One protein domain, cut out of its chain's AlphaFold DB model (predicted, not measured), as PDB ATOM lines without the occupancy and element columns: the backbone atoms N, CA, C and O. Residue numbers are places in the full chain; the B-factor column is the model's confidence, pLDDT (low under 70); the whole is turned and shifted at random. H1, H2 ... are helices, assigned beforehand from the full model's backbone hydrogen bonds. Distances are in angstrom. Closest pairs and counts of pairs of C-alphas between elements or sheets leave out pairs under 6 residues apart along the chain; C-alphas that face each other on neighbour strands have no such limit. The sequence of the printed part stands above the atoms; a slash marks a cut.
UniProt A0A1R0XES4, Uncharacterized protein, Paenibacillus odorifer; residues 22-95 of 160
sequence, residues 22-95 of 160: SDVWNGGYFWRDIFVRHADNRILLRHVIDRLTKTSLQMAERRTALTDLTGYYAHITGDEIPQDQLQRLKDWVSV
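This is residues 22 to 95 of the 160 residues of an uncharacterized protein of Paenibacillus odorifer (UniProt A0A1R0XES4). What would one see first in this model? Three helices stand nearly side by side as an up-and-down bundle, their centres making a triangle, while residues 22 to 33, with no named element, lie on the side of H1 and H2 away from H3, and residues 34 to 41 loop out beyond the end of the bundle to the start of H1. What is it made of? The printed part has 74 residues with three named helices, in the order H1, H2, H3 along the chain, and no named strand; the class is all helix. How large is its outline? It is compact and rounded, with a radius of gyration of the C-alphas of 11.4 A and spans of 33 by 24 by 17 A.

What comes before the first helix? Residues 22 to 41 hold no named element, but residues 25 to 26 pair with residues 29 to 30, antiparallel, in a pairing too short to be named. Where are the helices? H1 is residues 42 to 54, 18.5 A long, and its C-alpha 42 is at (-40.751, 35.537, -56.029). H2, the longest, is residues 59 to 77, 27.0 A long, with C-alpha 59 at (-41.250, 29.110, -31.311). H3 is residues 83 to 94, 16.1 A long, and ends with C-alpha 94 at (-48.596, 32.688, -34.414).

How do H1 and H2 stand in the bundle, in which each helix runs against the one before it? They are near each other, with 10 pairs of C-alphas within 10 A; the closest C-alphas are 8.0 A apart. What does H3 touch? H3 touches H1, the closest C-alphas being those of Thr 53 and Trp 92, 6.2 A apart, at a shallow tilt of 13 degrees, the same way. H2 and H3 form a helical hairpin and touch through residues 59 to 66 and 89 to 93 alone, with the C-alphas of Arg 62 and Val 93 closest at 5.6 A, at a shallow tilt of 20 degrees, opposite ways. Are the backbones helical throughout? In H2 and H3 every O i to N i+4 pair is within hydrogen-bond range; in H1 it is 8 of 9.

How far does the printed part reach? The two C-alphas farthest apart are those of His 38 and Val 95, 33.2 A. Are there cuts or long links? The printed part has no cut, and the links H1 to H2 and H2 to H3 are tight, with 4 and 5 residues. Where is confidence low? The mean pLDDT of the printed part is 81.8, and residue 23, residues 27 to 28 and residues 32 to 33 are under 70.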
ATOM      1  N   SER A  22     -32.637  22.348 -44.513       72.56
ATOM      2  CA  SER A  22     -31.225  22.479 -44.124       72.56
ATOM      3  C   SER A  22     -30.331  23.076 -45.210       72.56
ATOM      4  O   SER A  22     -29.306  23.668 -44.884       72.56
ATOM      5  N   ASP A  23     -30.732  22.939 -46.476       68.00
ATOM      6  CA  ASP A  23     -29.995  23.440 -47.644       68.00
ATOM      7  C   ASP A  23     -30.132  24.959 -47.797       68.00
ATOM      8  O   ASP A  23     -29.374  25.601 -48.516       68.00
ATOM      9  N   VAL A  24     -31.147  25.531 -47.150       73.25
ATOM     10  CA  VAL A  24     -31.544  26.935 -47.283       73.25
ATOM     11  C   VAL A  24     -31.382  27.653 -45.951       73.25
ATOM     12  O   VAL A  24     -30.990  28.816 -45.914       73.25
ATOM     13  N   TRP A  25     -31.673  26.966 -44.850       78.44
ATOM     14  CA  TRP A  25     -31.656  27.504 -43.501       78.44
ATOM     15  C   TRP A  25     -31.165  26.458 -42.504       78.44
ATOM     16  O   TRP A  25     -31.714  25.359 -42.413       78.44
ATOM     17  N   ASN A  26     -30.156  26.820 -41.714       75.50
ATOM     18  CA  ASN A  26     -29.614  25.973 -40.658       75.50
ATOM     19  C   ASN A  26     -29.463  26.777 -39.362       75.50
ATOM     20  O   ASN A  26     -28.611  27.659 -39.274       75.50
ATOM     21  N   GLY A  27     -30.303  26.485 -38.365       64.31
ATOM     22  CA  GLY A  27     -30.116  26.960 -36.989       64.31
ATOM     23  C   GLY A  27     -30.016  28.482 -36.813       64.31
ATOM     24  O   GLY A  27     -29.310  28.931 -35.915       64.31
ATOM     25  N   GLY A  28     -30.690  29.272 -37.657       68.00
ATOM     26  CA  GLY A  28     -30.663  30.744 -37.594       68.00
ATOM     27  C   GLY A  28     -29.780  31.434 -38.635       68.00
ATOM     28  O   GLY A  28     -29.502  32.619 -38.516       68.00
ATOM     29  N   TYR A  29     -29.330  30.714 -39.663       70.44
ATOM     30  CA  TYR A  29     -28.621  31.319 -40.790       70.44
ATOM     31  C   TYR A  29     -29.205  30.828 -42.112       70.44
ATOM     32  O   TYR A  29     -29.287  29.620 -42.349       70.44
ATOM     33  N   PHE A  30     -29.598  31.769 -42.976       76.19
ATOM     34  CA  PHE A  30     -29.879  31.481 -44.381       76.19
ATOM     35  C   PHE A  30     -28.568  31.392 -45.166       76.19
ATOM     36  O   PHE A  30     -27.655  32.194 -44.948       76.19
ATOM     37  N   TRP A  31     -28.460  30.403 -46.053       71.06
ATOM     38  CA  TRP A  31     -27.263  30.204 -46.872       71.06
ATOM     39  C   TRP A  31     -27.072  31.378 -47.842       71.06
ATOM     40  O   TRP A  31     -28.035  32.022 -48.261       71.06
ATOM     41  N   ARG A  32     -25.818  31.686 -48.191       63.56
ATOM     42  CA  ARG A  32     -25.517  32.737 -49.174       63.56
ATOM     43  C   ARG A  32     -25.986  32.316 -50.575       63.56
ATOM     44  O   ARG A  32     -26.118  31.133 -50.860       63.56
ATOM     45  N   ASP A  33     -26.265  33.316 -51.408       67.50
ATOM     46  CA  ASP A  33     -26.660  33.206 -52.822       67.50
ATOM     47  C   ASP A  33     -27.945  32.428 -53.153       67.50
ATOM     48  O   ASP A  33     -28.155  32.037 -54.300       67.50
ATOM     49  N   ILE A  34     -28.864  32.265 -52.194       74.56
ATOM     50  CA  ILE A  34     -30.212  31.757 -52.503       74.56
ATOM     51  C   ILE A  34     -30.937  32.758 -53.410       74.56
ATOM     52  O   ILE A  34     -31.503  32.382 -54.429       74.56
ATOM     53  N   PHE A  35     -30.924  34.043 -53.053       80.44
ATOM     54  CA  PHE A  35     -31.558  35.092 -53.850       80.44
ATOM     55  C   PHE A  35     -30.544  35.780 -54.757       80.44
ATOM     56  O   PHE A  35     -29.394  35.994 -54.377       80.44
ATOM     57  N   VAL A  36     -30.989  36.186 -55.945       80.62
ATOM     58  CA  VAL A  36     -30.146  36.887 -56.919       80.62
ATOM     59  C   VAL A  36     -30.538  38.357 -56.971       80.62
ATOM     60  O   VAL A  36     -31.708  38.708 -57.147       80.62
ATOM     61  N   ARG A  37     -29.554  39.242 -56.828       79.69
ATOM     62  CA  ARG A  37     -29.769  40.689 -56.897       79.69
ATOM     63  C   ARG A  37     -30.306  41.082 -58.279       79.69
ATOM     64  O   ARG A  37     -29.774  40.637 -59.291       79.69
ATOM     65  N   HIS A  38     -31.340  41.924 -58.315       72.81
ATOM     66  CA  HIS A  38     -32.018  42.375 -59.544       72.81
ATOM     67  C   HIS A  38     -32.742  41.282 -60.363       72.81
ATOM     68  O   HIS A  38     -33.132  41.543 -61.500       72.81
ATOM     69  N   ALA A  39     -32.954  40.086 -59.804       78.88
ATOM     70  CA  ALA A  39     -33.753  39.028 -60.424       78.88
ATOM     71  C   ALA A  39     -35.154  38.916 -59.796       78.88
ATOM     72  O   ALA A  39     -35.381  39.351 -58.664       78.88
ATOM     73  N   ASP A  40     -36.088  38.276 -60.509       79.38
ATOM     74  CA  ASP A  40     -37.381  37.904 -59.927       79.38
ATOM     75  C   ASP A  40     -37.220  36.688 -59.004       79.38
ATOM     76  O   ASP A  40     -37.192  35.533 -59.434       79.38
ATOM     77  N   ASN A  41     -37.118  36.962 -57.705       82.69
ATOM     78  CA  ASN A  41     -36.946  35.954 -56.663       82.69
ATOM     79  C   ASN A  41     -38.276  35.412 -56.106       82.69
ATOM     80  O   ASN A  41     -38.264  34.609 -55.170       82.69
ATOM     81  N   ARG A  42     -39.436  35.825 -56.638       81.38
ATOM     82  CA  ARG A  42     -40.751  35.537 -56.029       81.38
ATOM     83  C   ARG A  42     -41.068  34.048 -55.941       81.38
ATOM     84  O   ARG A  42     -41.601  33.591 -54.931       81.38
ATOM     85  N   ILE A  43     -40.744  33.288 -56.987       82.75
ATOM     86  CA  ILE A  43     -40.990  31.837 -57.033       82.75
ATOM     87  C   ILE A  43     -40.148  31.129 -55.969       82.75
ATOM     88  O   ILE A  43     -40.661  30.300 -55.217       82.75
ATOM     89  N   LEU A  44     -38.871  31.499 -55.878       82.75
ATOM     90  CA  LEU A  44     -37.944  30.914 -54.922       82.75
ATOM     91  C   LEU A  44     -38.335  31.263 -53.486       82.75
ATOM     92  O   LEU A  44     -38.425  30.378 -52.641       82.75
ATOM     93  N   LEU A  45     -38.668  32.529 -53.233       85.31
ATOM     94  CA  LEU A  45     -39.165  33.002 -51.944       85.31
ATOM     95  C   LEU A  45     -40.393  32.205 -51.495       85.31
ATOM     96  O   LEU A  45     -40.437  31.720 -50.365       85.31
ATOM     97  N   ARG A  46     -41.366  32.005 -52.391       85.38
ATOM     98  CA  ARG A  46     -42.548  31.184 -52.106       85.38
ATOM     99  C   ARG A  46     -42.165  29.749 -51.751       85.38
ATOM    100  O   ARG A  46     -42.738  29.191 -50.819       85.38
ATOM    101  N   HIS A  47     -41.191  29.164 -52.449       84.00
ATOM    102  CA  HIS A  47     -40.728  27.812 -52.152       84.00
ATOM    103  C   HIS A  47     -40.085  27.707 -50.763       84.00
ATOM    104  O   HIS A  47     -40.413  26.796 -50.001       84.00
ATOM    105  N   VAL A  48     -39.234  28.669 -50.398       84.94
ATOM    106  CA  VAL A  48     -38.608  28.739 -49.068       84.94
ATOM    107  C   VAL A  48     -39.669  28.863 -47.971       84.94
ATOM    108  O   VAL A  48     -39.644  28.114 -46.994       84.94
ATOM    109  N   ILE A  49     -40.654  29.743 -48.154       88.12
ATOM    110  CA  ILE A  49     -41.754  29.941 -47.199       88.12
ATOM    111  C   ILE A  49     -42.631  28.687 -47.085       88.12
ATOM    112  O   ILE A  49     -42.997  28.276 -45.980       88.12
ATOM    113  N   ASP A  50     -42.942  28.031 -48.202       85.56
ATOM    114  CA  ASP A  50     -43.674  26.761 -48.209       85.56
ATOM    115  C   ASP A  50     -42.943  25.671 -47.419       85.56
ATOM    116  O   ASP A  50     -43.591  24.858 -46.756       85.56
ATOM    117  N   ARG A  51     -41.609  25.641 -47.470       83.12
ATOM    118  CA  ARG A  51     -40.800  24.690 -46.701       83.12
ATOM    119  C   ARG A  51     -40.778  25.041 -45.220       83.12
ATOM    120  O   ARG A  51     -41.104  24.179 -44.412       83.12
ATOM    121  N   LEU A  52     -40.492  26.295 -44.872       84.38
ATOM    122  CA  LEU A  52     -40.495  26.766 -43.481       84.38
ATOM    123  C   LEU A  52     -41.821  26.456 -42.780       84.38
ATOM    124  O   LEU A  52     -41.832  25.882 -41.697       84.38
ATOM    125  N   THR A  53     -42.942  26.755 -43.438       84.81
ATOM    126  CA  THR A  53     -44.280  26.563 -42.854       84.81
ATOM    127  C   THR A  53     -44.679  25.097 -42.650       84.81
ATOM    128  O   THR A  53     -45.583  24.825 -41.863       84.81
ATOM    129  N   LYS A  54     -44.010  24.149 -43.320       83.12
ATOM    130  CA  LYS A  54     -44.240  22.698 -43.176       83.12
ATOM    131  C   LYS A  54     -43.295  22.028 -42.179       83.12
ATOM    132  O   LYS A  54     -43.564  20.899 -41.773       83.12
ATOM    133  N   THR A  55     -42.209  22.690 -41.787       78.12
ATOM    134  CA  THR A  55     -41.235  22.131 -40.847       78.12
ATOM    135  C   THR A  55     -41.671  22.374 -39.404       78.12
ATOM    136  O   THR A  55     -42.108  23.465 -39.030       78.12
ATOM    137  N   SER A  56     -41.528  21.347 -38.566       77.06
ATOM    138  CA  SER A  56     -41.779  21.449 -37.128       77.06
ATOM    139  C   SER A  56     -40.604  22.137 -36.431       77.06
ATOM    140  O   SER A  56     -39.663  21.475 -36.006       77.06
ATOM    141  N   LEU A  57     -40.678  23.461 -36.316       75.94
ATOM    142  CA  LEU A  57     -39.717  24.288 -35.578       75.94
ATOM    143  C   LEU A  57     -40.299  24.786 -34.250       75.94
ATOM    144  O   LEU A  57     -41.514  25.021 -34.142       75.94
ATOM    145  N   GLN A  58     -39.425  24.990 -33.264       79.44
ATOM    146  CA  GLN A  58     -39.738  25.638 -31.993       79.44
ATOM    147  C   GLN A  58     -40.088  27.116 -32.194       79.44
ATOM    148  O   GLN A  58     -39.667  27.758 -33.150       79.44
ATOM    149  N   MET A  59     -40.821  27.703 -31.249       78.62
ATOM    150  CA  MET A  59     -41.250  29.110 -31.311       78.62
ATOM    151  C   MET A  59     -40.099  30.102 -31.531       78.62
ATOM    152  O   MET A  59     -40.219  31.009 -32.357       78.62
ATOM    153  N   ALA A  60     -38.989  29.926 -30.807       78.25
ATOM    154  CA  ALA A  60     -37.804  30.765 -30.964       78.25
ATOM    155  C   ALA A  60     -37.241  30.658 -32.389       78.25
ATOM    156  O   ALA A  60     -37.029  31.674 -33.042       78.25
ATOM    157  N   GLU A  61     -37.130  29.435 -32.907       79.75
ATOM    158  CA  GLU A  61     -36.646  29.150 -34.259       79.75
ATOM    159  C   GLU A  61     -37.552  29.748 -35.340       79.75
ATOM    160  O   GLU A  61     -37.051  30.290 -36.321       79.75
ATOM    161  N   ARG A  62     -38.880  29.727 -35.156       82.94
ATOM    162  CA  ARG A  62     -39.820  30.357 -36.101       82.94
ATOM    163  C   ARG A  62     -39.645  31.872 -36.166       82.94
ATOM    164  O   ARG A  62     -39.693  32.445 -37.253       82.94
ATOM    165  N   ARG A  63     -39.451  32.529 -35.015       83.38
ATOM    166  CA  ARG A  63     -39.194  33.980 -34.958       83.38
ATOM    167  C   ARG A  63     -37.865  34.333 -35.607       83.38
ATOM    168  O   ARG A  63     -37.834  35.242 -36.428       83.38
ATOM    169  N   THR A  64     -36.816  33.587 -35.282       83.75
ATOM    170  CA  THR A  64     -35.493  33.739 -35.890       83.75
ATOM    171  C   THR A  64     -35.573  33.566 -37.406       83.75
ATOM    172  O   THR A  64     -35.202  34.475 -38.137       83.75
ATOM    173  N   ALA A  65     -36.204  32.494 -37.895       85.94
ATOM    174  CA  ALA A  65     -36.382  32.265 -39.327       85.94
ATOM    175  C   ALA A  65     -37.134  33.407 -40.036       85.94
ATOM    176  O   ALA A  65     -36.779  33.768 -41.155       85.94
ATOM    177  N   LEU A  66     -38.149  34.008 -39.401       88.81
ATOM    178  CA  LEU A  66     -38.845  35.175 -39.953       88.81
ATOM    179  C   LEU A  66     -37.923  36.399 -40.041       88.81
ATOM    180  O   LEU A  66     -37.871  37.051 -41.086       88.81
ATOM    181  N   THR A  67     -37.213  36.729 -38.961       87.06
ATOM    182  CA  THR A  67     -36.311  37.891 -38.910       87.06
ATOM    183  C   THR A  67     -35.142  37.735 -39.878       87.06
ATOM    184  O   THR A  67     -34.835  38.666 -40.621       87.06
ATOM    185  N   ASP A  68     -34.544  36.552 -39.941       86.12
ATOM    186  CA  ASP A  68     -33.404  36.303 -40.814       86.12
ATOM    187  C   ASP A  68     -33.825  36.293 -42.282       86.12
ATOM    188  O   ASP A  68     -33.138  36.886 -43.107       86.12
ATOM    189  N   LEU A  69     -34.970  35.688 -42.626       87.62
ATOM    190  CA  LEU A  69     -35.453  35.659 -44.010       87.62
ATOM    191  C   LEU A  69     -35.793  37.064 -44.508       87.62
ATOM    192  O   LEU A  69     -35.432  37.424 -45.625       87.62
ATOM    193  N   THR A  70     -36.481  37.857 -43.683       89.31
ATOM    194  CA  THR A  70     -36.835  39.245 -44.020       89.31
ATOM    195  C   THR A  70     -35.587  40.108 -44.191       89.31
ATOM    196  O   THR A  70     -35.465  40.797 -45.203       89.31
ATOM    197  N   GLY A  71     -34.637  40.023 -43.257       86.69
ATOM    198  CA  GLY A  71     -33.372  40.751 -43.332       86.69
ATOM    199  C   GLY A  71     -32.513  40.328 -44.522       86.69
ATOM    200  O   GLY A  71     -32.027  41.179 -45.264       86.69
ATOM    201  N   TYR A  72     -32.366  39.023 -44.747       85.69
ATOM    202  CA  TYR A  72     -31.572  38.473 -45.843       85.69
ATOM    203  C   TYR A  72     -32.170  38.821 -47.214       85.69
ATOM    204  O   TYR A  72     -31.453  39.306 -48.088       85.69
ATOM    205  N   TYR A  73     -33.485  38.657 -47.392       87.12
ATOM    206  CA  TYR A  73     -34.166  38.998 -48.644       87.12
ATOM    207  C   TYR A  73     -34.023  40.487 -48.981       87.12
ATOM    208  O   TYR A  73     -33.619  40.821 -50.096       87.12
ATOM    209  N   ALA A  74     -34.270  41.374 -48.011       88.50
ATOM    210  CA  ALA A  74     -34.124  42.816 -48.196       88.50
ATOM    211  C   ALA A  74     -32.672  43.221 -48.480       88.50
ATOM    212  O   ALA A  74     -32.416  44.049 -49.351       88.50
ATOM    213  N   HIS A  75     -31.708  42.607 -47.790       86.06
ATOM    214  CA  HIS A  75     -30.290  42.896 -47.987       86.06
ATOM    215  C   HIS A  75     -29.801  42.527 -49.394       86.06
ATOM    216  O   HIS A  75     -29.046  43.287 -50.000       86.06
ATOM    217  N   ILE A  76     -30.229  41.375 -49.918       84.62
ATOM    218  CA  ILE A  76     -29.768  40.872 -51.216       84.62
ATOM    219  C   ILE A  76     -30.537  41.491 -52.380       84.62
ATOM    220  O   ILE A  76     -29.927  41.907 -53.364       84.62
ATOM    221  N   THR A  77     -31.866  41.542 -52.300       84.56
ATOM    222  CA  THR A  77     -32.704  41.983 -53.425       84.56
ATOM    223  C   THR A  77     -32.879  43.498 -53.465       84.56
ATOM    224  O   THR A  77     -33.017  44.061 -54.548       84.56
ATOM    225  N   GLY A  78     -32.804  44.166 -52.309       84.19
ATOM    226  CA  GLY A  78     -33.208  45.564 -52.149       84.19
ATOM    227  C   GLY A  78     -34.725  45.753 -52.042       84.19
ATOM    228  O   GLY A  78     -35.164  46.882 -51.844       84.19
ATOM    229  N   ASP A  79     -35.501  44.669 -52.137       85.12
ATOM    230  CA  ASP A  79     -36.960  44.672 -52.087       85.12
ATOM    231  C   ASP A  79     -37.479  44.081 -50.772       85.12
ATOM    232  O   ASP A  79     -36.839  43.252 -50.121       85.12
ATOM    233  N   GLU A  80     -38.694  44.467 -50.397       87.75
ATOM    234  CA  GLU A  80     -39.399  43.864 -49.269       87.75
ATOM    235  C   GLU A  80     -40.137  42.581 -49.684       87.75
ATOM    236  O   GLU A  80     -40.567  42.409 -50.829       87.75
ATOM    237  N   ILE A  81     -40.317  41.666 -48.727       88.81
ATOM    238  CA  ILE A  81     -41.132  40.462 -48.932       88.81
ATOM    239  C   ILE A  81     -42.588  40.884 -49.208       88.81
ATOM    240  O   ILE A  81     -43.144  41.661 -48.426       88.81
ATOM    241  N   PRO A  82     -43.245  40.336 -50.250       90.75
ATOM    242  CA  PRO A  82     -44.652  40.599 -50.532       90.75
ATOM    243  C   PRO A  82     -45.552  40.382 -49.309       90.75
ATOM    244  O   PRO A  82     -45.396  39.413 -48.562       90.75
ATOM    245  N   GLN A  83     -46.510  41.288 -49.102       88.88
ATOM    246  CA  GLN A  83     -47.319  41.328 -47.883       88.88
ATOM    247  C   GLN A  83     -48.099  40.027 -47.628       88.88
ATOM    248  O   GLN A  83     -48.244  39.622 -46.476       88.88
ATOM    249  N   ASP A  84     -48.562  39.349 -48.679       89.19
ATOM    250  CA  ASP A  84     -49.247  38.055 -48.603       89.19
ATOM    251  C   ASP A  84     -48.339  36.960 -48.018       89.19
ATOM    252  O   ASP A  84     -48.735  36.217 -47.118       89.19
ATOM    253  N   GLN A  85     -47.090  36.906 -48.480       88.19
ATOM    254  CA  GLN A  85     -46.087  35.954 -48.012       88.19
ATOM    255  C   GLN A  85     -45.620  36.280 -46.591       88.19
ATOM    256  O   GLN A  85     -45.473  35.386 -45.753       88.19
ATOM    257  N   LEU A  86     -45.450  37.569 -46.288       89.19
ATOM    258  CA  LEU A  86     -45.105  38.035 -44.951       89.19
ATOM    259  C   LEU A  86     -46.207  37.704 -43.937       89.19
ATOM    260  O   LEU A  86     -45.906  37.247 -42.833       89.19
ATOM    261  N   GLN A  87     -47.476  37.910 -44.297       87.69
ATOM    262  CA  GLN A  87     -48.602  37.585 -43.423       87.69
ATOM    263  C   GLN A  87     -48.654  36.085 -43.141       87.69
ATOM    264  O   GLN A  87     -48.782  35.685 -41.990       87.69
ATOM    265  N   ARG A  88     -48.438  35.251 -44.158       87.25
ATOM    266  CA  ARG A  88     -48.385  33.797 -43.991       87.25
ATOM    267  C   ARG A  88     -47.289  33.342 -43.022       87.25
ATOM    268  O   ARG A  88     -47.523  32.443 -42.216       87.25
ATOM    269  N   LEU A  89     -46.108  33.961 -43.070       87.31
ATOM    270  CA  LEU A  89     -45.034  33.698 -42.103       87.31
ATOM    271  C   LEU A  89     -45.422  34.143 -40.689       87.31
ATOM    272  O   LEU A  89     -45.198  33.399 -39.734       87.31
ATOM    273  N   LYS A  90     -46.035  35.324 -40.543       87.62
ATOM    274  CA  LYS A  90     -46.534  35.818 -39.248       87.62
ATOM    275  C   LYS A  90     -47.597  34.895 -38.662       87.62
ATOM    276  O   LYS A  90     -47.550  34.597 -37.468       87.62
ATOM    277  N   ASP A  91     -48.512  34.407 -39.491       86.94
ATOM    278  CA  ASP A  91     -49.543  33.459 -39.085       86.94
ATOM    279  C   ASP A  91     -48.898  32.151 -38.631       86.94
ATOM    280  O   ASP A  91     -49.199  31.674 -37.546       86.94
ATOM    281  N   TRP A  92     -47.929  31.613 -39.375       86.88
ATOM    282  CA  TRP A  92     -47.191  30.405 -38.985       86.88
ATOM    283  C   TRP A  92     -46.412  30.541 -37.664       86.88
ATOM    284  O   TRP A  92     -46.408  29.611 -36.850       86.88
ATOM    285  N   VAL A  93     -45.797  31.698 -37.404       84.94
ATOM    286  CA  VAL A  93     -45.199  32.009 -36.091       84.94
ATOM    287  C   VAL A  93     -46.279  32.035 -35.004       84.94
ATOM    288  O   VAL A  93     -46.055  31.559 -33.894       84.94
ATOM    289  N   SER A  94     -47.459  32.559 -35.331       79.88
ATOM    290  CA  SER A  94     -48.596  32.688 -34.414       79.88
ATOM    291  C   SER A  94     -49.390  31.388 -34.237       79.88
ATOM    292  O   SER A  94     -50.172  31.277 -33.295       79.88
ATOM    293  N   VAL A  95     -49.206  30.378 -35.093       71.81
ATOM    294  CA  VAL A  95     -49.816  29.047 -34.947       71.81
ATOM    295  C   VAL A  95     -49.166  28.351 -33.748       71.81
ATOM    296  O   VAL A  95     -48.043  27.851 -33.815       71.81
TER     297      VAL A  95